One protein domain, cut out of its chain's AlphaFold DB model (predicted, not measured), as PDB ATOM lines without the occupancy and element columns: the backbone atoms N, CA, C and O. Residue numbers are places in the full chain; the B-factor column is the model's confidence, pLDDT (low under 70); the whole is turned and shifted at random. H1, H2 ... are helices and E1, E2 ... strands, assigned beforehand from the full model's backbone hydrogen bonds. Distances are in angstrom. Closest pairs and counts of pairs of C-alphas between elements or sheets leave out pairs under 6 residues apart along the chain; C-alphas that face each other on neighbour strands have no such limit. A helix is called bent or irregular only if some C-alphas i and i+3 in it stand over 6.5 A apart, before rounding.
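This is residues 2 to 148 of the 229 residues of an uncharacterized protein of Lomentospora prolificans (UniProt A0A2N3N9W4). A small four-stranded sheet, E4 to E7, stands in the middle, with helix H4 over E4 on one face and H6 meeting H4 at one end. Three helices, H1, H2 and H3, lie loosely grouped beyond the E4 edge, the hairpin E1 and E2 lies away from the sheet, and a long loop, residues 114 to 132, runs past the E7 side between H5 and H6. The printed part has 147 residues with six named helices and seven named strands, in the order H1 H2 E1 E2 E3 H3 H4 E4 E5 E6 H5 H6 E7; the class is mixed. The sheet's order is E4 E5 E6 E7, antiparallel throughout. The whole is compact, with a radius of gyration of the C-alphas of 15.6 A and spans of 45 by 37 by 25 A.

E4, residues 81 to 83, E5, residues 94 to 97, and E6, residues 102 to 105, form a meander, each strand the antiparallel neighbour of the one before. N 82 and O 96 are 2.9 A apart, and N 95 and O 104 are 2.8 A apart, both within hydrogen-bond range. E7, residues 143 to 146, is the edge strand beside E6, with N 103 and O 145 at 2.8 A. H4, residues 64 to 76, makes two layers with this sheet, a helix on one face: it lies over E4 and stands up from the sheet at 48 degrees. The closest C-alphas of H4 and E4 are those of Thr 68 and Gly 83, 4.6 A. H6, residues 133 to 141, only grazes the sheet and touches residues 72 to 76 of H4, with the C-alphas of Phe 76 and Glu 135 closest at 6.5 A, at a steep tilt of 62 degrees, opposite ways. H2, residues 17 to 23, only grazes the sheet too; it is close to but not clearly touching H3, residues 53 to 58, with the C-alphas of Leu 23 and Trp 53 closest at 5.9 A. H1, residues 2 to 13, is close to but not clearly touching H3, with the C-alphas of Ile 9 and Leu 57 closest at 7.7 A. E1, residues 33 to 35, and E2, residues 38 to 40, form a hairpin, with N 33 and O 40 at 2.9 A. E3, residues 43 to 45, pairs with no named strand. H5, residues 110 to 113, is not on the sheet. Every O i to N i+4 pair is within hydrogen-bond range in H1, H3 and H6; H2 has 2 of 3, H4 has 3 of 9 with 4 of 10 O i to N i+3 pairs, and H5 is too short for such a pair.

H1 begins at C-alpha 2, (-22.397, -0.781, 2.879), and is 16.5 A long. H4 is 15.3 A long and irregular, with C-alphas 68 and 71 9.4 A apart. H6 is 12.2 A long, and E7, 10.7 A, ends at C-alpha 146, (7.196, -19.569, -5.353).

The C-alphas of Ala 4 and Lys 115 are farthest apart, 48.8 A. The printed part has no cut. The link from H5 to H6, 19 residues, is long. The mean pLDDT of the printed part is 76.0, and 45 residues are under 70, among them residues 2 to 12, 26 to 42 and 122 to 130.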
ATOM      1  N   GLU A   2     -23.777  -0.245   2.972       45.22
ATOM      2  CA  GLU A   2     -22.397  -0.781   2.879       45.22
ATOM      3  C   GLU A   2     -22.310  -2.248   2.424       45.22
ATOM      4  O   GLU A   2     -21.526  -2.569   1.539       45.22
ATOM      5  N   ALA A   3     -23.159  -3.138   2.950       39.72
ATOM      6  CA  ALA A   3     -23.151  -4.554   2.555       39.72
ATOM      7  C   ALA A   3     -23.522  -4.778   1.072       39.72
ATOM      8  O   ALA A   3     -22.991  -5.681   0.430       39.72
ATOM      9  N   ALA A   4     -24.398  -3.933   0.517       35.97
ATOM     10  CA  ALA A   4     -24.765  -3.975  -0.900       35.97
ATOM     11  C   ALA A   4     -23.645  -3.413  -1.792       35.97
ATOM     12  O   ALA A   4     -23.414  -3.939  -2.873       35.97
ATOM     13  N   ASN A   5     -22.913  -2.400  -1.312       55.16
ATOM     14  CA  ASN A   5     -21.742  -1.857  -2.001       55.16
ATOM     15  C   ASN A   5     -20.596  -2.885  -2.046       55.16
ATOM     16  O   ASN A   5     -20.044  -3.143  -3.109       55.16
ATOM     17  N   ASN A   6     -20.330  -3.572  -0.929       55.81
ATOM     18  CA  ASN A   6     -19.336  -4.649  -0.869       55.81
ATOM     19  C   ASN A   6     -19.694  -5.840  -1.768       55.81
ATOM     20  O   ASN A   6     -18.819  -6.381  -2.434       55.81
ATOM     21  N   ALA A   7     -20.965  -6.248  -1.835       56.88
ATOM     22  CA  ALA A   7     -21.383  -7.344  -2.712       56.88
ATOM     23  C   ALA A   7     -21.248  -6.999  -4.211       56.88
ATOM     24  O   ALA A   7     -20.872  -7.862  -5.006       56.88
ATOM     25  N   THR A   8     -21.513  -5.746  -4.601       58.56
ATOM     26  CA  THR A   8     -21.322  -5.267  -5.981       58.56
ATOM     27  C   THR A   8     -19.839  -5.157  -6.341       58.56
ATOM     28  O   THR A   8     -19.442  -5.671  -7.383       58.56
ATOM     29  N   ILE A   9     -19.005  -4.595  -5.456       59.56
ATOM     30  CA  ILE A   9     -17.545  -4.514  -5.647       59.56
ATOM     31  C   ILE A   9     -16.948  -5.921  -5.815       59.56
ATOM     32  O   ILE A   9     -16.227  -6.171  -6.777       59.56
ATOM     33  N   LYS A  10     -17.330  -6.880  -4.961       59.47
ATOM     34  CA  LYS A  10     -16.896  -8.287  -5.056       59.47
ATOM     35  C   LYS A  10     -17.218  -8.921  -6.413       59.47
ATOM     36  O   LYS A  10     -16.371  -9.574  -7.018       59.47
ATOM     37  N   ARG A  11     -18.441  -8.707  -6.912       61.56
ATOM     38  CA  ARG A  11     -18.890  -9.265  -8.197       61.56
ATOM     39  C   ARG A  11     -18.191  -8.618  -9.395       61.56
ATOM     40  O   ARG A  11     -17.998  -9.289 -10.403       61.56
ATOM     41  N   GLU A  12     -17.819  -7.346  -9.295       68.50
ATOM     42  CA  GLU A  12     -17.120  -6.619 -10.362       68.50
ATOM     43  C   GLU A  12     -15.615  -6.910 -10.413       68.50
ATOM     44  O   GLU A  12     -15.031  -6.892 -11.496       68.50
ATOM     45  N   PHE A  13     -15.000  -7.234  -9.276       73.81
ATOM     46  CA  PHE A  13     -13.607  -7.671  -9.217       73.81
ATOM     47  C   PHE A  13     -13.395  -9.057  -9.834       73.81
ATOM     48  O   PHE A  13     -12.352  -9.323 -10.429       73.81
ATOM     49  N   GLY A  14     -14.379  -9.949  -9.709       77.94
ATOM     50  CA  GLY A  14     -14.232 -11.335 -10.158       77.94
ATOM     51  C   GLY A  14     -13.166 -12.103  -9.369       77.94
ATOM     52  O   GLY A  14     -12.586 -13.035  -9.911       77.94
ATOM     53  N   LYS A  15     -12.895 -11.694  -8.120       83.69
ATOM     54  CA  LYS A  15     -11.938 -12.326  -7.198       83.69
ATOM     55  C   LYS A  15     -12.660 -13.053  -6.070       83.69
ATOM     56  O   LYS A  15     -13.778 -12.677  -5.711       83.69
ATOM     57  N   SER A  16     -12.033 -14.096  -5.532       83.31
ATOM     58  CA  SER A  16     -12.562 -14.855  -4.400       83.31
ATOM     59  C   SER A  16     -12.464 -14.052  -3.097       83.31
ATOM     60  O   SER A  16     -11.651 -13.135  -2.958       83.31
ATOM     61  N   ASP A  17     -13.305 -14.394  -2.118       78.44
ATOM     62  CA  ASP A  17     -13.268 -13.759  -0.793       78.44
ATOM     63  C   ASP A  17     -11.931 -14.011  -0.074       78.44
ATOM     64  O   ASP A  17     -11.440 -13.125   0.627       78.44
ATOM     65  N   ASP A  18     -11.314 -15.167  -0.326       77.06
ATOM     66  CA  ASP A  18     -10.005 -15.549   0.213       77.06
ATOM     67  C   ASP A  18      -8.865 -14.673  -0.332       77.06
ATOM     68  O   ASP A  18      -7.839 -14.528   0.325       77.06
ATOM     69  N   VAL A  19      -9.056 -14.036  -1.494       82.06
ATOM     70  CA  VAL A  19      -8.131 -13.041  -2.060       82.06
ATOM     71  C   VAL A  19      -8.463 -11.629  -1.580       82.06
ATOM     72  O   VAL A  19      -7.579 -10.883  -1.157       82.06
ATOM     73  N   LEU A  20      -9.739 -11.240  -1.625       78.38
ATOM     74  CA  LEU A  20     -10.155  -9.870  -1.313       78.38
ATOM     75  C   LEU A  20      -9.962  -9.514   0.166       78.38
ATOM     76  O   LEU A  20      -9.603  -8.377   0.476       78.38
ATOM     77  N   ALA A  21     -10.189 -10.461   1.082       77.50
ATOM     78  CA  ALA A  21     -10.066 -10.199   2.514       77.50
ATOM     79  C   ALA A  21      -8.614  -9.903   2.949       77.50
ATOM     80  O   ALA A  21      -8.423  -8.907   3.651       77.50
ATOM     81  N   PRO A  22      -7.585 -10.665   2.519       77.19
ATOM     82  CA  PRO A  22      -6.190 -10.298   2.755       77.19
ATOM     83  C   PRO A  22      -5.776  -9.005   2.051       77.19
ATOM     84  O   PRO A  22      -5.108  -8.178   2.667       77.19
ATOM     85  N   LEU A  23      -6.199  -8.792   0.799       75.31
ATOM     86  CA  LEU A  23      -5.860  -7.586   0.033       75.31
ATOM     87  C   LEU A  23      -6.311  -6.295   0.718       75.31
ATOM     88  O   LEU A  23      -5.556  -5.326   0.771       75.31
ATOM     89  N   ALA A  24      -7.515  -6.302   1.292       69.25
ATOM     90  CA  ALA A  24      -8.056  -5.181   2.058       69.25
ATOM     91  C   ALA A  24      -7.286  -4.897   3.360       69.25
ATOM     92  O   ALA A  24      -7.479  -3.850   3.974       69.25
ATOM     93  N   GLN A  25      -6.456  -5.838   3.811       72.19
ATOM     94  CA  GLN A  25      -5.730  -5.752   5.072       72.19
ATOM     95  C   GLN A  25      -4.238  -5.482   4.894       72.19
ATOM     96  O   GLN A  25      -3.581  -5.290   5.910       72.19
ATOM     97  N   LEU A  26      -3.699  -5.455   3.666       67.19
ATOM     98  CA  LEU A  26      -2.284  -5.167   3.409       67.19
ATOM     99  C   LEU A  26      -1.976  -3.695   3.753       67.19
ATOM    100  O   LEU A  26      -2.297  -2.803   2.969       67.19
ATOM    101  N   PRO A  27      -1.326  -3.403   4.898       55.62
ATOM    102  CA  PRO A  27      -1.220  -2.044   5.423       55.62
ATOM    103  C   PRO A  27       0.023  -1.288   4.916       55.62
ATOM    104  O   PRO A  27       0.326  -0.208   5.416       55.62
ATOM    105  N   TYR A  28       0.787  -1.851   3.970       55.16
ATOM    106  CA  TYR A  28       2.175  -1.435   3.712       55.16
ATOM    107  C   TYR A  28       2.412  -0.680   2.394       55.16
ATOM    108  O   TYR A  28       3.560  -0.399   2.062       55.16
ATOM    109  N   VAL A  29       1.360  -0.304   1.659       60.31
ATOM    110  CA  VAL A  29       1.479   0.401   0.364       60.31
ATOM    111  C   VAL A  29       0.544   1.612   0.338       60.31
ATOM    112  O   VAL A  29      -0.307   1.745  -0.524       60.31
ATOM    113  N   VAL A  30       0.619   2.462   1.363       53.06
ATOM    114  CA  VAL A  30      -0.421   3.478   1.625       53.06
ATOM    115  C   VAL A  30      -0.326   4.690   0.688       53.06
ATOM    116  O   VAL A  30      -1.304   5.412   0.539       53.06
ATOM    117  N   ASP A  31       0.808   4.886   0.016       55.53
ATOM    118  CA  ASP A  31       1.079   6.112  -0.744       55.53
ATOM    119  C   ASP A  31       1.796   5.824  -2.069       55.53
ATOM    120  O   ASP A  31       2.761   6.492  -2.415       55.53
ATOM    121  N   ALA A  32       1.384   4.756  -2.765       52.69
ATOM    122  CA  ALA A  32       1.828   4.463  -4.125       52.69
ATOM    123  C   ALA A  32       0.958   5.238  -5.132       52.69
ATOM    124  O   ALA A  32      -0.195   4.869  -5.356       52.69
ATOM    125  N   GLY A  33       1.468   6.325  -5.708       53.62
ATOM    126  CA  GLY A  33       0.732   7.196  -6.631       53.62
ATOM    127  C   GLY A  33       1.633   7.812  -7.696       53.62
ATOM    128  O   GLY A  33       2.822   7.540  -7.721       53.62
ATOM    129  N   MET A  34       1.090   8.643  -8.590       53.00
ATOM    130  CA  MET A  34       1.898   9.510  -9.458       53.00
ATOM    131  C   MET A  34       1.590  10.977  -9.151       53.00
ATOM    132  O   MET A  34       0.466  11.427  -9.394       53.00
ATOM    133  N   ARG A  35       2.581  11.754  -8.702       53.16
ATOM    134  CA  ARG A  35       2.490  13.220  -8.613       53.16
ATOM    135  C   ARG A  35       3.474  13.846  -9.588       53.16
ATOM    136  O   ARG A  35       4.654  13.527  -9.590       53.16
ATOM    137  N   GLY A  36       2.980  14.709 -10.475       51.88
ATOM    138  CA  GLY A  36       3.831  15.378 -11.468       51.88
ATOM    139  C   GLY A  36       4.518  14.434 -12.471       51.88
ATOM    140  O   GLY A  36       5.516  14.824 -13.062       51.88
ATOM    141  N   GLY A  37       4.000  13.214 -12.664       53.31
ATOM    142  CA  GLY A  37       4.619  12.185 -13.515       53.31
ATOM    143  C   GLY A  37       5.696  11.348 -12.816       53.31
ATOM    144  O   GLY A  37       6.424  10.621 -13.482       53.31
ATOM    145  N   ILE A  38       5.806  11.455 -11.490       55.34
ATOM    146  CA  ILE A  38       6.773  10.730 -10.663       55.34
ATOM    147  C   ILE A  38       6.007   9.812  -9.722       55.34
ATOM    148  O   ILE A  38       5.015  10.240  -9.131       55.34
ATOM    149  N   TYR A  39       6.466   8.570  -9.580       61.03
ATOM    150  CA  TYR A  39       5.893   7.644  -8.613       61.03
ATOM    151  C   TYR A  39       6.149   8.148  -7.185       61.03
ATOM    152  O   TYR A  39       7.292   8.339  -6.791       61.03
ATOM    153  N   GLU A  40       5.096   8.381  -6.415       60.03
ATOM    154  CA  GLU A  40       5.147   8.503  -4.959       60.03
ATOM    155  C   GLU A  40       5.002   7.085  -4.392       60.03
ATOM    156  O   GLU A  40       4.235   6.303  -4.945       60.03
ATOM    157  N   GLY A  41       5.758   6.723  -3.352       63.94
ATOM    158  CA  GLY A  41       5.608   5.446  -2.642       63.94
ATOM    159  C   GLY A  41       6.656   4.367  -2.940       63.94
ATOM    160  O   GLY A  41       7.560   4.554  -3.754       63.94
ATOM    161  N   PRO A  42       6.576   3.220  -2.236       66.19
ATOM    162  CA  PRO A  42       7.558   2.152  -2.361       66.19
ATOM    163  C   PRO A  42       7.456   1.465  -3.727       66.19
ATOM    164  O   PRO A  42       6.417   0.905  -4.090       66.19
ATOM    165  N   VAL A  43       8.575   1.449  -4.447       73.06
ATOM    166  CA  VAL A  43       8.738   0.707  -5.700       73.06
ATOM    167  C   VAL A  43       9.290  -0.699  -5.435       73.06
ATOM    168  O   VAL A  43      10.192  -0.886  -4.618       73.06
ATOM    169  N   CYS A  44       8.720  -1.709  -6.092       73.00
ATOM    170  CA  CYS A  44       9.135  -3.111  -5.988       73.00
ATOM    171  C   CYS A  44      10.285  -3.456  -6.945       73.00
ATOM    172  O   CYS A  44      11.132  -4.290  -6.625       73.00
ATOM    173  N   ALA A  45      10.307  -2.795  -8.102       77.19
ATOM    174  CA  ALA A  45      11.314  -2.871  -9.151       77.19
ATOM    175  C   ALA A  45      11.436  -1.490  -9.821       77.19
ATOM    176  O   ALA A  45      10.736  -0.546  -9.446       77.19
ATOM    177  N   LEU A  46      12.335  -1.347 -10.800       73.31
ATOM    178  CA  LEU A  46      12.539  -0.077 -11.502       73.31
ATOM    179  C   LEU A  46      11.211   0.435 -12.091       73.31
ATOM    180  O   LEU A  46      10.564  -0.281 -12.850       73.31
ATOM    181  N   TYR A  47      10.803   1.652 -11.707       70.81
ATOM    182  CA  TYR A  47       9.542   2.285 -12.132       70.81
ATOM    183  C   TYR A  47       8.279   1.446 -11.878       70.81
ATOM    184  O   TYR A  47       7.288   1.577 -12.590       70.81
ATOM    185  N   CYS A  48       8.312   0.580 -10.866       79.31
ATOM    186  CA  CYS A  48       7.251  -0.380 -10.613       79.31
ATOM    187  C   CYS A  48       6.725  -0.215  -9.183       79.31
ATOM    188  O   CYS A  48       7.277  -0.813  -8.257       79.31
ATOM    189  N   PRO A  49       5.718   0.643  -8.947       79.06
ATOM    190  CA  PRO A  49       5.132   0.795  -7.623       79.06
ATOM    191  C   PRO A  49       4.285  -0.432  -7.264       79.06
ATOM    192  O   PRO A  49       3.640  -1.053  -8.115       79.06
ATOM    193  N   PHE A  50       4.249  -0.762  -5.975       81.69
ATOM    194  CA  PHE A  50       3.283  -1.742  -5.487       81.69
ATOM    195  C   PHE A  50       1.850  -1.202  -5.614       81.69
ATOM    196  O   PHE A  50       1.595  -0.011  -5.435       81.69
ATOM    197  N   ALA A  51       0.894  -2.092  -5.865       82.25
ATOM    198  CA  ALA A  51      -0.519  -1.751  -5.879       82.25
ATOM    199  C   ALA A  51      -1.024  -1.431  -4.463       82.25
ATOM    200  O   ALA A  51      -0.964  -2.269  -3.557       82.25
ATOM    201  N   ASN A  52      -1.596  -0.238  -4.282       80.75
ATOM    202  CA  ASN A  52      -2.361   0.089  -3.082       80.75
ATOM    203  C   ASN A  52      -3.767  -0.513  -3.183       80.75
ATOM    204  O   ASN A  52      -4.728   0.151  -3.572       80.75
ATOM    205  N   TRP A  53      -3.899  -1.787  -2.818       79.44
ATOM    206  CA  TRP A  53      -5.181  -2.482  -2.899       79.44
ATOM    207  C   TRP A  53      -6.260  -1.894  -1.987       79.44
ATOM    208  O   TRP A  53      -7.431  -1.928  -2.355       79.44
ATOM    209  N   SER A  54      -5.890  -1.293  -0.853       77.38
ATOM    210  CA  SER A  54      -6.854  -0.597   0.008       77.38
ATOM    211  C   SER A  54      -7.505   0.582  -0.724       77.38
ATOM    212  O   SER A  54      -8.729   0.718  -0.701       77.38
ATOM    213  N   ASP A  55      -6.712   1.387  -1.437       77.06
ATOM    214  CA  ASP A  55      -7.229   2.473  -2.280       77.06
ATOM    215  C   ASP A  55      -7.987   1.944  -3.508       77.06
ATOM    216  O   ASP A  55      -9.108   2.378  -3.782       77.06
ATOM    217  N   CYS A  56      -7.448   0.933  -4.200       77.06
ATOM    218  CA  CYS A  56      -8.116   0.320  -5.353       77.06
ATOM    219  C   CYS A  56      -9.505  -0.244  -5.010       77.06
ATOM    220  O   CYS A  56     -10.400  -0.202  -5.861       77.06
ATOM    221  N   LEU A  57      -9.679  -0.778  -3.793       76.94
ATOM    222  CA  LEU A  57     -10.950  -1.291  -3.276       76.94
ATOM    223  C   LEU A  57     -11.892  -0.163  -2.834       76.94
ATOM    224  O   LEU A  57     -13.092  -0.244  -3.093       76.94
ATOM    225  N   ALA A  58     -11.369   0.893  -2.201       76.88
ATOM    226  CA  ALA A  58     -12.169   2.032  -1.746       76.88
ATOM    227  C   ALA A  58     -12.688   2.899  -2.909       76.88
ATOM    228  O   ALA A  58     -13.832   3.354  -2.880       76.88
ATOM    229  N   ASN A  59     -11.870   3.094  -3.949       73.81
ATOM    230  CA  ASN A  59     -12.134   3.988  -5.080       73.81
ATOM    231  C   ASN A  59     -12.329   3.235  -6.403       73.81
ATOM    232  O   ASN A  59     -11.909   3.707  -7.461       73.81
ATOM    233  N   TRP A  60     -12.948   2.054  -6.352       68.81
ATOM    234  CA  TRP A  60     -13.012   1.112  -7.470       68.81
ATOM    235  C   TRP A  60     -13.412   1.724  -8.823       68.81
ATOM    236  O   TRP A  60     -14.409   2.438  -8.963       68.81
ATOM    237  N   ARG A  61     -12.648   1.349  -9.856       71.62
ATOM    238  CA  ARG A  61     -12.925   1.607 -11.270       71.62
ATOM    239  C   ARG A  61     -12.672   0.325 -12.050       71.62
ATOM    240  O   ARG A  61     -11.690  -0.361 -11.791       71.62
ATOM    241  N   LYS A  62     -13.478   0.049 -13.082       66.25
ATOM    242  CA  LYS A  62     -13.288  -1.117 -13.979       66.25
ATOM    243  C   LYS A  62     -11.873  -1.217 -14.566       66.25
ATOM    244  O   LYS A  62     -11.438  -2.302 -14.934       66.25
ATOM    245  N   SER A  63     -11.159  -0.096 -14.652       76.50
ATOM    246  CA  SER A  63      -9.775  -0.028 -15.116       76.50
ATOM    247  C   SER A  63      -8.745  -0.547 -14.110       76.50
ATOM    248  O   SER A  63      -7.626  -0.800 -14.526       76.50
ATOM    249  N   HIS A  64      -9.061  -0.727 -12.822       80.94
ATOM    250  CA  HIS A  64      -8.053  -1.125 -11.829       80.94
ATOM    251  C   HIS A  64      -7.477  -2.508 -12.108       80.94
ATOM    252  O   HIS A  64      -6.264  -2.648 -12.101       80.94
ATOM    253  N   ARG A  65      -8.303  -3.497 -12.477       85.44
ATOM    254  CA  ARG A  65      -7.771  -4.801 -12.902       85.44
ATOM    255  C   ARG A  65      -6.874  -4.694 -14.125       85.44
ATOM    256  O   ARG A  65      -5.871  -5.378 -14.187       85.44
ATOM    257  N   LEU A  66      -7.199  -3.819 -15.073       86.94
ATOM    258  CA  LEU A  66      -6.339  -3.586 -16.230       86.94
ATOM    259  C   LEU A  66      -4.993  -2.958 -15.826       86.94
ATOM    260  O   LEU A  66      -3.966  -3.318 -16.383       86.94
ATOM    261  N   ILE A  67      -5.012  -2.042 -14.856       84.44
ATOM    262  CA  ILE A  67      -3.835  -1.335 -14.328       84.44
ATOM    263  C   ILE A  67      -2.932  -2.266 -13.510       84.44
ATOM    264  O   ILE A  67      -1.717  -2.111 -13.535       84.44
ATOM    265  N   THR A  68      -3.514  -3.219 -12.776       86.75
ATOM    266  CA  THR A  68      -2.757  -4.112 -11.887       86.75
ATOM    267  C   THR A  68      -2.420  -5.460 -12.514       86.75
ATOM    268  O   THR A  68      -1.422  -6.076 -12.163       86.75
ATOM    269  N   GLU A  69      -3.278  -5.967 -13.400       90.62
ATOM    270  CA  GLU A  69      -3.147  -7.298 -14.011       90.62
ATOM    271  C   GLU A  69      -2.742  -7.237 -15.490       90.62
ATOM    272  O   GLU A  69      -2.526  -8.272 -16.108       90.62
ATOM    273  N   GLY A  70      -2.665  -6.049 -16.091       89.31
ATOM    274  CA  GLY A  70      -2.318  -5.900 -17.500       89.31
ATOM    275  C   GLY A  70      -3.402  -6.377 -18.474       89.31
ATOM    276  O   GLY A  70      -4.452  -6.914 -18.111       89.31
ATOM    277  N   THR A  71      -3.165  -6.153 -19.768       89.75
ATOM    278  CA  THR A  71      -4.120  -6.491 -20.842       89.75
ATOM    279  C   THR A  71      -4.213  -7.985 -21.134       89.75
ATOM    280  O   THR A  71      -5.231  -8.433 -21.668       89.75
ATOM    281  N   ALA A  72      -3.148  -8.742 -20.858       90.56
ATOM    282  CA  ALA A  72      -3.093 -10.169 -21.139       90.56
ATOM    283  C   ALA A  72      -3.838 -10.958 -20.056       90.56
ATOM    284  O   ALA A  72      -4.865 -11.573 -20.348       90.56
ATOM    285  N   PHE A  73      -3.389 -10.855 -18.800       91.56
ATOM    286  CA  PHE A  73      -3.910 -11.675 -17.705       91.56
ATOM    287  C   PHE A  73      -5.377 -11.390 -17.364       91.56
ATOM    288  O   PHE A  73      -6.137 -12.306 -17.043       91.56
ATOM    289  N   VAL A  74      -5.823 -10.130 -17.470       89.75
ATOM    290  CA  VAL A  74      -7.190  -9.730 -17.085       89.75
ATOM    291  C   VAL A  74      -8.285 -10.556 -17.783       89.75
ATOM    292  O   VAL A  74      -9.359 -10.764 -17.207       89.75
ATOM    293  N   LYS A  75      -8.004 -11.073 -18.989       90.75
ATOM    294  CA  LYS A  75      -8.921 -11.882 -19.808       90.75
ATOM    295  C   LYS A  75      -9.240 -13.249 -19.203       90.75
ATOM    296  O   LYS A  75     -10.331 -13.760 -19.434       90.75
ATOM    297  N   PHE A  76      -8.316 -13.826 -18.439       89.06
ATOM    298  CA  PHE A  76      -8.467 -15.173 -17.879       89.06
ATOM    299  C   PHE A  76      -9.454 -15.206 -16.713       89.06
ATOM    300  O   PHE A  76     -10.020 -16.247 -16.400       89.06
ATOM    301  N   ASN A  77      -9.711 -14.043 -16.100       85.56
ATOM    302  CA  ASN A  77     -10.664 -13.886 -15.004       85.56
ATOM    303  C   ASN A  77     -10.445 -14.898 -13.861       85.56
ATOM    304  O   ASN A  77     -11.404 -15.393 -13.271       85.56
ATOM    305  N   ASN A  78      -9.178 -15.193 -13.557       88.19
ATOM    306  CA  ASN A  78      -8.811 -16.075 -12.460       88.19
ATOM    307  C   ASN A  78      -9.185 -15.406 -11.116       88.19
ATOM    308  O   ASN A  78      -8.691 -14.301 -10.831       88.19
ATOM    309  N   PRO A  79     -10.059 -16.032 -10.300       88.50
ATOM    310  CA  PRO A  79     -10.523 -15.449  -9.049       88.50
ATOM    311  C   PRO A  79      -9.497 -15.518  -7.913       88.50
ATOM    312  O   PRO A  79      -9.627 -14.762  -6.953       88.50
ATOM    313  N   ASN A  80      -8.491 -16.386  -8.022       88.75
ATOM    314  CA  ASN A  80      -7.500 -16.661  -6.980       88.75
ATOM    315  C   ASN A  80      -6.166 -15.931  -7.199       88.75
ATOM    316  O   ASN A  80      -5.252 -16.051  -6.384       88.75
ATOM    317  N   ALA A  81      -6.064 -15.147  -8.273       89.50
ATOM    318  CA  ALA A  81      -4.856 -14.422  -8.638       89.50
ATOM    319  C   ALA A  81      -5.088 -12.910  -8.723       89.50
ATOM    320  O   ALA A  81      -6.175 -12.479  -9.101       89.50
ATOM    321  N   PHE A  82      -4.088 -12.086  -8.412       90.00
ATOM    322  CA  PHE A  82      -4.189 -10.622  -8.478       90.00
ATOM    323  C   PHE A  82      -2.833  -9.946  -8.704       90.00
ATOM    324  O   PHE A  82      -1.783 -10.502  -8.392       90.00
ATOM    325  N   GLY A  83      -2.860  -8.727  -9.238       90.44
ATOM    326  CA  GLY A  83      -1.656  -7.932  -9.486       90.44
ATOM    327  C   GLY A  83      -0.986  -7.418  -8.208       90.44
ATOM    328  O   GLY A  83      -1.649  -6.907  -7.312       90.44
ATOM    329  N   LEU A  84       0.335  -7.514  -8.111       88.75
ATOM    330  CA  LEU A  84       1.121  -6.915  -7.027       88.75
ATOM    331  C   LEU A  84       1.514  -5.467  -7.320       88.75
ATOM    332  O   LEU A  84       1.819  -4.718  -6.394       88.75
ATOM    333  N   THR A  85       1.510  -5.077  -8.587       87.31
ATOM    334  CA  THR A  85       1.996  -3.788  -9.085       87.31
ATOM    335  C   THR A  85       0.838  -2.996  -9.678       87.31
ATOM    336  O   THR A  85      -0.208  -3.565  -9.988       87.31
ATOM    337  N   ALA A  86       0.971  -1.675  -9.773       81.69
ATOM    338  CA  ALA A  86      -0.063  -0.825 -10.362       81.69
ATOM    339  C   ALA A  86       0.566   0.316 -11.152       81.69
ATOM    340  O   ALA A  86       1.227   1.168 -10.573       81.69
ATOM    341  N   GLY A  87       0.316   0.398 -12.453       75.25
ATOM    342  CA  GLY A  87       0.837   1.530 -13.207       75.25
ATOM    343  C   GLY A  87       0.348   1.599 -14.638       75.25
ATOM    344  O   GLY A  87      -0.756   1.162 -14.968       75.25
ATOM    345  N   ASP A  88       1.142   2.251 -15.474       73.38
ATOM    346  CA  ASP A  88       0.841   2.407 -16.888       73.38
ATOM    347  C   ASP A  88       1.365   1.224 -17.717       73.38
ATOM    348  O   ASP A  88       1.728   0.170 -17.199       73.38
ATOM    349  N   ARG A  89       1.379   1.400 -19.039       71.25
ATOM    350  CA  ARG A  89       1.795   0.374 -19.995       71.25
ATOM    351  C   ARG A  89       3.225  -0.128 -19.779       71.25
ATOM    352  O   ARG A  89       3.502  -1.265 -20.138       71.25
ATOM    353  N   GLU A  90       4.112   0.705 -19.247       75.62
ATOM    354  CA  GLU A  90       5.526   0.365 -19.070       75.62
ATOM    355  C   GLU A  90       5.792  -0.256 -17.691       75.62
ATOM    356  O   GLU A  90       6.913  -0.658 -17.388       75.62
ATOM    357  N   THR A  91       4.764  -0.338 -16.840       80.06
ATOM    358  CA  THR A  91       4.880  -0.927 -15.508       80.06
ATOM    359  C   THR A  91       4.869  -2.449 -15.612       80.06
ATOM    360  O   THR A  91       3.898  -3.012 -16.123       80.06
ATOM    361  N   PRO A  92       5.900  -3.142 -15.095       86.06
ATOM    362  CA  PRO A  92       5.914  -4.595 -15.081       86.06
ATOM    363  C   PRO A  92       4.681  -5.176 -14.388       86.06
ATOM    364  O   PRO A  92       4.307  -4.745 -13.292       86.06
ATOM    365  N   VAL A  93       4.075  -6.185 -15.010       90.06
ATOM    366  CA  VAL A  93       2.911  -6.883 -14.465       90.06
ATOM    367  C   VAL A  93       3.395  -8.087 -13.668       90.06
ATOM    368  O   VAL A  93       3.997  -9.021 -14.200       90.06
ATOM    369  N   MET A  94       3.134  -8.059 -12.364       93.00
ATOM    370  CA  MET A  94       3.461  -9.153 -11.453       93.00
ATOM    371  C   MET A  94       2.168  -9.702 -10.862       93.00
ATOM    372  O   MET A  94       1.456  -8.975 -10.174       93.00
ATOM    373  N   ILE A  95       1.854 -10.969 -11.115       93.62
ATOM    374  CA  ILE A  95       0.611 -11.606 -10.677       93.62
ATOM    375  C   ILE A  95       0.905 -12.598  -9.563       93.62
ATOM    376  O   ILE A  95       1.599 -13.588  -9.775       93.62
ATOM    377  N   LEU A  96       0.329 -12.368  -8.390       92.38
ATOM    378  CA  LEU A  96       0.302 -13.330  -7.299       92.38
ATOM    379  C   LEU A  96      -0.876 -14.285  -7.495       92.38
ATOM    380  O   LEU A  96      -2.022 -13.851  -7.433       92.38
ATOM    381  N   ASP A  97      -0.594 -15.570  -7.702       91.31
ATOM    382  CA  ASP A  97      -1.579 -16.654  -7.728       91.31
ATOM    383  C   ASP A  97      -1.562 -17.364  -6.365       91.31
ATOM    384  O   ASP A  97      -0.614 -18.075  -6.016       91.31
ATOM    385  N   VAL A  98      -2.588 -17.109  -5.549       88.25
ATOM    386  CA  VAL A  98      -2.648 -17.581  -4.156       88.25
ATOM    387  C   VAL A  98      -2.946 -19.073  -4.082       88.25
ATOM    388  O   VAL A  98      -2.458 -19.743  -3.175       88.25
ATOM    389  N   GLU A  99      -3.724 -19.592  -5.031       87.06
ATOM    390  CA  GLU A  99      -4.065 -21.015  -5.087       87.06
ATOM    391  C   GLU A  99      -2.820 -21.859  -5.361       87.06
ATOM    392  O   GLU A  99      -2.623 -22.901  -4.735       87.06
ATOM    393  N   LEU A 100      -1.946 -21.371  -6.241       87.25
ATOM    394  CA  LEU A 100      -0.705 -22.054  -6.593       87.25
ATOM    395  C   LEU A 100       0.477 -21.687  -5.684       87.25
ATOM    396  O   LEU A 100       1.477 -22.402  -5.656       87.25
ATOM    397  N   GLY A 101       0.382 -20.588  -4.933       89.38
ATOM    398  CA  GLY A 101       1.464 -20.111  -4.070       89.38
ATOM    399  C   GLY A 101       2.665 -19.567  -4.851       89.38
ATOM    400  O   GLY A 101       3.808 -19.673  -4.388       89.38
ATOM    401  N   ILE A 102       2.415 -18.990  -6.029       92.19
ATOM    402  CA  ILE A 102       3.444 -18.512  -6.960       92.19
ATOM    403  C   ILE A 102       3.206 -17.059  -7.360       92.19
ATOM    404  O   ILE A 102       2.090 -16.545  -7.304       92.19
ATOM    405  N   VAL A 103       4.275 -16.401  -7.794       93.06
ATOM    406  CA  VAL A 103       4.217 -15.088  -8.432       93.06
ATOM    407  C   VAL A 103       4.723 -15.227  -9.856       93.06
ATOM    408  O   VAL A 103       5.854 -15.664 -10.069       93.06
ATOM    409  N   HIS A 104       3.887 -14.835 -10.810       93.81
ATOM    410  CA  HIS A 104       4.269 -14.639 -12.199       93.81
ATOM    411  C   HIS A 104       4.785 -13.219 -12.400       93.81
ATOM    412  O   HIS A 104       4.217 -12.271 -11.860       93.81
ATOM    413  N   TRP A 105       5.807 -13.062 -13.224       92.88
ATOM    414  CA  TRP A 105       6.313 -11.781 -13.679       92.88
ATOM    415  C   TRP A 105       6.335 -11.777 -15.209       92.88
ATOM    416  O   TRP A 105       7.188 -12.402 -15.844       92.88
ATOM    417  N   GLU A 106       5.359 -11.080 -15.790       90.56
ATOM    418  CA  GLU A 106       5.233 -10.879 -17.233       90.56
ATOM    419  C   GLU A 106       6.379 -10.001 -17.752       90.56
ATOM    420  O   GLU A 106       6.729  -8.998 -17.125       90.56
ATOM    421  N   ASP A 107       6.980 -10.407 -18.875       86.94
ATOM    422  CA  ASP A 107       8.115  -9.720 -19.508       86.94
ATOM    423  C   ASP A 107       9.271  -9.408 -18.536       86.94
ATOM    424  O   ASP A 107       9.914  -8.355 -18.595       86.94
ATOM    425  N   CYS A 108       9.545 -10.337 -17.614       87.75
ATOM    426  CA  CYS A 108      10.601 -10.192 -16.619       87.75
ATOM    427  C   CYS A 108      11.962  -9.868 -17.278       87.75
ATOM    428  O   CYS A 108      12.388 -10.585 -18.195       87.75
ATOM    429  N   PRO A 109      12.682  -8.820 -16.824       84.25
ATOM    430  CA  PRO A 109      13.934  -8.403 -17.444       84.25
ATOM    431  C   PRO A 109      14.968  -9.527 -17.504       84.25
ATOM    432  O   PRO A 109      15.229 -10.208 -16.512       84.25
ATOM    433  N   THR A 110      15.655  -9.662 -18.640       80.75
ATOM    434  CA  THR A 110      16.688 -10.699 -18.828       80.75
ATOM    435  C   THR A 110      17.837 -10.602 -17.822       80.75
ATOM    436  O   THR A 110      18.494 -11.598 -17.513       80.75
ATOM    437  N   SER A 111      18.076  -9.405 -17.277       76.81
ATOM    438  CA  SER A 111      19.034  -9.160 -16.200       76.81
ATOM    439  C   SER A 111      18.653  -9.862 -14.894       76.81
ATOM    440  O   SER A 111      19.548 -10.218 -14.133       76.81
ATOM    441  N   VAL A 112      17.362 -10.102 -14.658       82.81
ATOM    442  CA  VAL A 112      16.850 -10.914 -13.553       82.81
ATOM    443  C   VAL A 112      16.884 -12.387 -13.963       82.81
ATOM    444  O   VAL A 112      17.493 -13.208 -13.284       82.81
ATOM    445  N   THR A 113      16.322 -12.740 -15.121       78.19
ATOM    446  CA  THR A 113      16.124 -14.151 -15.501       78.19
ATOM    447  C   THR A 113      17.423 -14.949 -15.673       78.19
ATOM    448  O   THR A 113      17.447 -16.142 -15.364       78.19
ATOM    449  N   ASN A 114      18.515 -14.307 -16.104       73.00
ATOM    450  CA  ASN A 114      19.799 -14.968 -16.373       73.00
ATOM    451  C   ASN A 114      20.710 -15.129 -15.142       73.00
ATOM    452  O   ASN A 114      21.692 -15.868 -15.213       73.00
ATOM    453  N   LYS A 115      20.444 -14.427 -14.032       69.06
ATOM    454  CA  LYS A 115      21.336 -14.417 -12.852       69.06
ATOM    455  C   LYS A 115      21.000 -15.484 -11.807       69.06
ATOM    456  O   LYS A 115      21.854 -15.798 -10.978       69.06
ATOM    457  N   TRP A 116      19.779 -16.019 -11.804       64.00
ATOM    458  CA  TRP A 116      19.270 -16.816 -10.685       64.00
ATOM    459  C   TRP A 116      19.203 -18.316 -10.995       64.00
ATOM    460  O   TRP A 116      18.602 -18.737 -11.977       64.00
ATOM    461  N   HIS A 117      19.784 -19.123 -10.097       55.91
ATOM    462  CA  HIS A 117      19.743 -20.594 -10.107       55.91
ATOM    463  C   HIS A 117      18.616 -21.186  -9.239       55.91
ATOM    464  O   HIS A 117      18.643 -22.382  -8.954       55.91
ATOM    465  N   ARG A 118      17.662 -20.376  -8.750       62.94
ATOM    466  CA  ARG A 118      16.480 -20.954  -8.092       62.94
ATOM    467  C   ARG A 118      15.614 -21.594  -9.162       62.94
ATOM    468  O   ARG A 118      15.390 -20.984 -10.206       62.94
ATOM    469  N   GLU A 119      15.205 -22.829  -8.899       65.44
ATOM    470  CA  GLU A 119      14.390 -23.604  -9.820       65.44
ATOM    471  C   GLU A 119      13.116 -22.812 -10.106       65.44
ATOM    472  O   GLU A 119      12.374 -22.430  -9.197       65.44
ATOM    473  N   ARG A 120      12.942 -22.457 -11.379       70.69
ATOM    474  CA  ARG A 120      11.718 -21.820 -11.852       70.69
ATOM    475  C   ARG A 120      10.586 -22.813 -11.669       70.69
ATOM    476  O   ARG A 120      10.812 -24.023 -11.697       70.69
ATOM    477  N   VAL A 121       9.373 -22.304 -11.509       78.56
ATOM    478  CA  VAL A 121       8.204 -23.182 -11.535       78.56
ATOM    479  C   VAL A 121       8.112 -23.776 -12.939       78.56
ATOM    480  O   VAL A 121       7.808 -23.066 -13.895       78.56
ATOM    481  N   ASP A 122       8.426 -25.065 -13.062       69.69
ATOM    482  CA  ASP A 122       8.164 -25.830 -14.274       69.69
ATOM    483  C   ASP A 122       6.699 -26.267 -14.245       69.69
ATOM    484  O   ASP A 122       6.258 -26.991 -13.349       69.69
ATOM    485  N   TYR A 123       5.933 -25.786 -15.219       68.31
ATOM    486  CA  TYR A 123       4.527 -26.146 -15.368       68.31
ATOM    487  C   TYR A 123       4.347 -27.577 -15.902       68.31
ATOM    488  O   TYR A 123       3.237 -28.108 -15.823       68.31
ATOM    489  N   GLY A 124       5.425 -28.217 -16.377       61.00
ATOM    490  CA  GLY A 124       5.437 -29.585 -16.884       61.00
ATOM    491  C   GLY A 124       4.392 -29.836 -17.977       61.00
ATOM    492  O   GLY A 124       3.894 -28.924 -18.630       61.00
ATOM    493  N   ASP A 125       4.032 -31.103 -18.151       54.78
ATOM    494  CA  ASP A 125       2.917 -31.606 -18.967       54.78
ATOM    495  C   ASP A 125       1.628 -31.826 -18.138       54.78
ATOM    496  O   ASP A 125       0.648 -32.403 -18.617       54.78
ATOM    497  N   GLY A 126       1.637 -31.386 -16.874       51.00
ATOM    498  CA  GLY A 126       0.696 -31.796 -15.830       51.00
ATOM    499  C   GLY A 126      -0.413 -30.805 -15.470       51.00
ATOM    500  O   GLY A 126      -1.274 -31.165 -14.665       51.00
ATOM    501  N   TYR A 127      -0.459 -29.597 -16.048       54.72
ATOM    502  CA  TYR A 127      -1.624 -28.713 -15.882       54.72
ATOM    503  C   TYR A 127      -2.783 -29.170 -16.773       54.72
ATOM    504  O   TYR A 127      -3.083 -28.635 -17.836       54.72
ATOM    505  N   GLY A 128      -3.435 -30.230 -16.294       56.12
ATOM    506  CA  GLY A 128      -4.636 -30.825 -16.846       56.12
ATOM    507  C   GLY A 128      -5.913 -30.192 -16.290       56.12
ATOM    508  O   GLY A 128      -6.104 -30.092 -15.083       56.12
ATOM    509  N   HIS A 129      -6.823 -29.870 -17.212       52.19
ATOM    510  CA  HIS A 129      -8.252 -29.591 -17.019       52.19
ATOM    511  C   HIS A 129      -8.627 -28.323 -16.229       52.19
ATOM    512  O   HIS A 129      -8.793 -28.344 -15.017       52.19
ATOM    513  N   GLY A 130      -8.915 -27.238 -16.959       66.44
ATOM    514  CA  GLY A 130      -9.607 -26.052 -16.425       66.44
ATOM    515  C   GLY A 130      -9.047 -24.719 -16.916       66.44
ATOM    516  O   GLY A 130      -9.760 -23.721 -16.898       66.44
ATOM    517  N   VAL A 131      -7.809 -24.726 -17.409       78.31
ATOM    518  CA  VAL A 131      -7.106 -23.554 -17.943       78.31
ATOM    519  C   VAL A 131      -7.216 -23.525 -19.470       78.31
ATOM    520  O   VAL A 131      -7.201 -24.567 -20.128       78.31
ATOM    521  N   SER A 132      -7.386 -22.334 -20.047       86.62
ATOM    522  CA  SER A 132      -7.428 -22.171 -21.506       86.62
ATOM    523  C   SER A 132      -6.023 -22.268 -22.126       86.62
ATOM    524  O   SER A 132      -5.059 -21.870 -21.474       86.62
ATOM    525  N   PRO A 133      -5.880 -22.680 -23.401       87.31
ATOM    526  CA  PRO A 133      -4.577 -22.673 -24.074       87.31
ATOM    527  C   PRO A 133      -3.895 -21.293 -24.112       87.31
ATOM    528  O   PRO A 133      -2.671 -21.217 -24.114       87.31
ATOM    529  N   GLU A 134      -4.666 -20.195 -24.140       89.62
ATOM    530  CA  GLU A 134      -4.116 -18.827 -24.090       89.62
ATOM    531  C   GLU A 134      -3.491 -18.529 -22.719       89.62
ATOM    532  O   GLU A 134      -2.403 -17.963 -22.651       89.62
ATOM    533  N   GLU A 135      -4.146 -18.945 -21.631       88.56
ATOM    534  CA  GLU A 135      -3.612 -18.785 -20.275       88.56
ATOM    535  C   GLU A 135      -2.392 -19.677 -20.040       88.56
ATOM    536  O   GLU A 135      -1.411 -19.223 -19.462       88.56
ATOM    537  N   GLU A 136      -2.414 -20.918 -20.525       86.50
ATOM    538  CA  GLU A 136      -1.263 -21.819 -20.445       86.50
ATOM    539  C   GLU A 136      -0.041 -21.233 -21.165       86.50
ATOM    540  O   GLU A 136       1.038 -21.141 -20.578       86.50
ATOM    541  N   ALA A 137      -0.221 -20.751 -22.400       88.19
ATOM    542  CA  ALA A 137       0.844 -20.092 -23.150       88.19
ATOM    543  C   ALA A 137       1.364 -18.837 -22.428       88.19
ATOM    544  O   ALA A 137       2.575 -18.620 -22.371       88.19
ATOM    545  N   TRP A 138       0.472 -18.038 -21.828       91.00
ATOM    546  CA  TRP A 138       0.869 -16.879 -21.027       91.00
ATOM    547  C   TRP A 138       1.712 -17.295 -19.815       91.00
ATOM    548  O   TRP A 138       2.799 -16.751 -19.613       91.00
ATOM    549  N   ARG A 139       1.276 -18.309 -19.053       88.56
ATOM    550  CA  ARG A 139       2.001 -18.813 -17.872       88.56
ATOM    551  C   ARG A 139       3.379 -19.368 -18.226       88.56
ATOM    552  O   ARG A 139       4.306 -19.155 -17.456       88.56
ATOM    553  N   GLN A 140       3.515 -20.030 -19.375       85.62
ATOM    554  CA  GLN A 140       4.801 -20.530 -19.882       85.62
ATOM    555  C   GLN A 140       5.728 -19.412 -20.379       85.62
ATOM    556  O   GLN A 140       6.945 -19.585 -20.388       85.62
ATOM    557  N   SER A 141       5.168 -18.281 -20.819       87.62
ATOM    558  CA  SER A 141       5.948 -17.122 -21.267       87.62
ATOM    559  C   SER A 141       6.393 -16.206 -20.123       87.62
ATOM    560  O   SER A 141       7.418 -15.538 -20.240       87.62
ATOM    561  N   ALA A 142       5.634 -16.177 -19.024       90.19
ATOM    562  CA  ALA A 142       5.963 -15.403 -17.837       90.19
ATOM    563  C   ALA A 142       6.976 -16.153 -16.966       90.19
ATOM    564  O   ALA A 142       6.898 -17.369 -16.786       90.19
ATOM    565  N   GLU A 143       7.895 -15.417 -16.348       91.44
ATOM    566  CA  GLU A 143       8.756 -16.017 -15.333       91.44
ATOM    567  C   GLU A 143       7.959 -16.254 -14.057       91.44
ATOM    568  O   GLU A 143       7.108 -15.442 -13.695       91.44
ATOM    569  N   ALA A 144       8.227 -17.354 -13.361       91.88
ATOM    570  CA  ALA A 144       7.472 -17.693 -12.170       91.88
ATOM    571  C   ALA A 144       8.327 -18.334 -11.085       91.88
ATOM    572  O   ALA A 144       9.168 -19.202 -11.336       91.88
ATOM    573  N   TRP A 145       8.038 -17.927  -9.856       91.94
ATOM    574  CA  TRP A 145       8.680 -18.421  -8.648       91.94
ATOM    575  C   TRP A 145       7.638 -18.666  -7.568       91.94
ATOM    576  O   TRP A 145       6.579 -18.037  -7.561       91.94
ATOM    577  N   THR A 146       7.961 -19.525  -6.604       91.31
ATOM    578  CA  THR A 146       7.196 -19.569  -5.353       91.31
ATOM    579  C   THR A 146       7.217 -18.189  -4.688       91.31
ATOM    580  O   THR A 146       8.175 -17.429  -4.856       91.31
ATOM    581  N   ILE A 147       6.185 -17.847  -3.910       90.38
ATOM    582  CA  ILE A 147       6.121 -16.543  -3.222       90.38
ATOM    583  C   ILE A 147       7.413 -16.234  -2.432       90.38
ATOM    584  O   ILE A 147       7.953 -15.135  -2.597       90.38
ATOM    585  N   PRO A 148       7.970 -17.151  -1.608       90.88
ATOM    586  CA  PRO A 148       9.223 -16.882  -0.901       90.88
ATOM    587  C   PRO A 148      10.414 -16.650  -1.836       90.88
ATOM    588  O   PRO A 148      11.229 -15.762  -1.580       90.88
TER     589      PRO A 148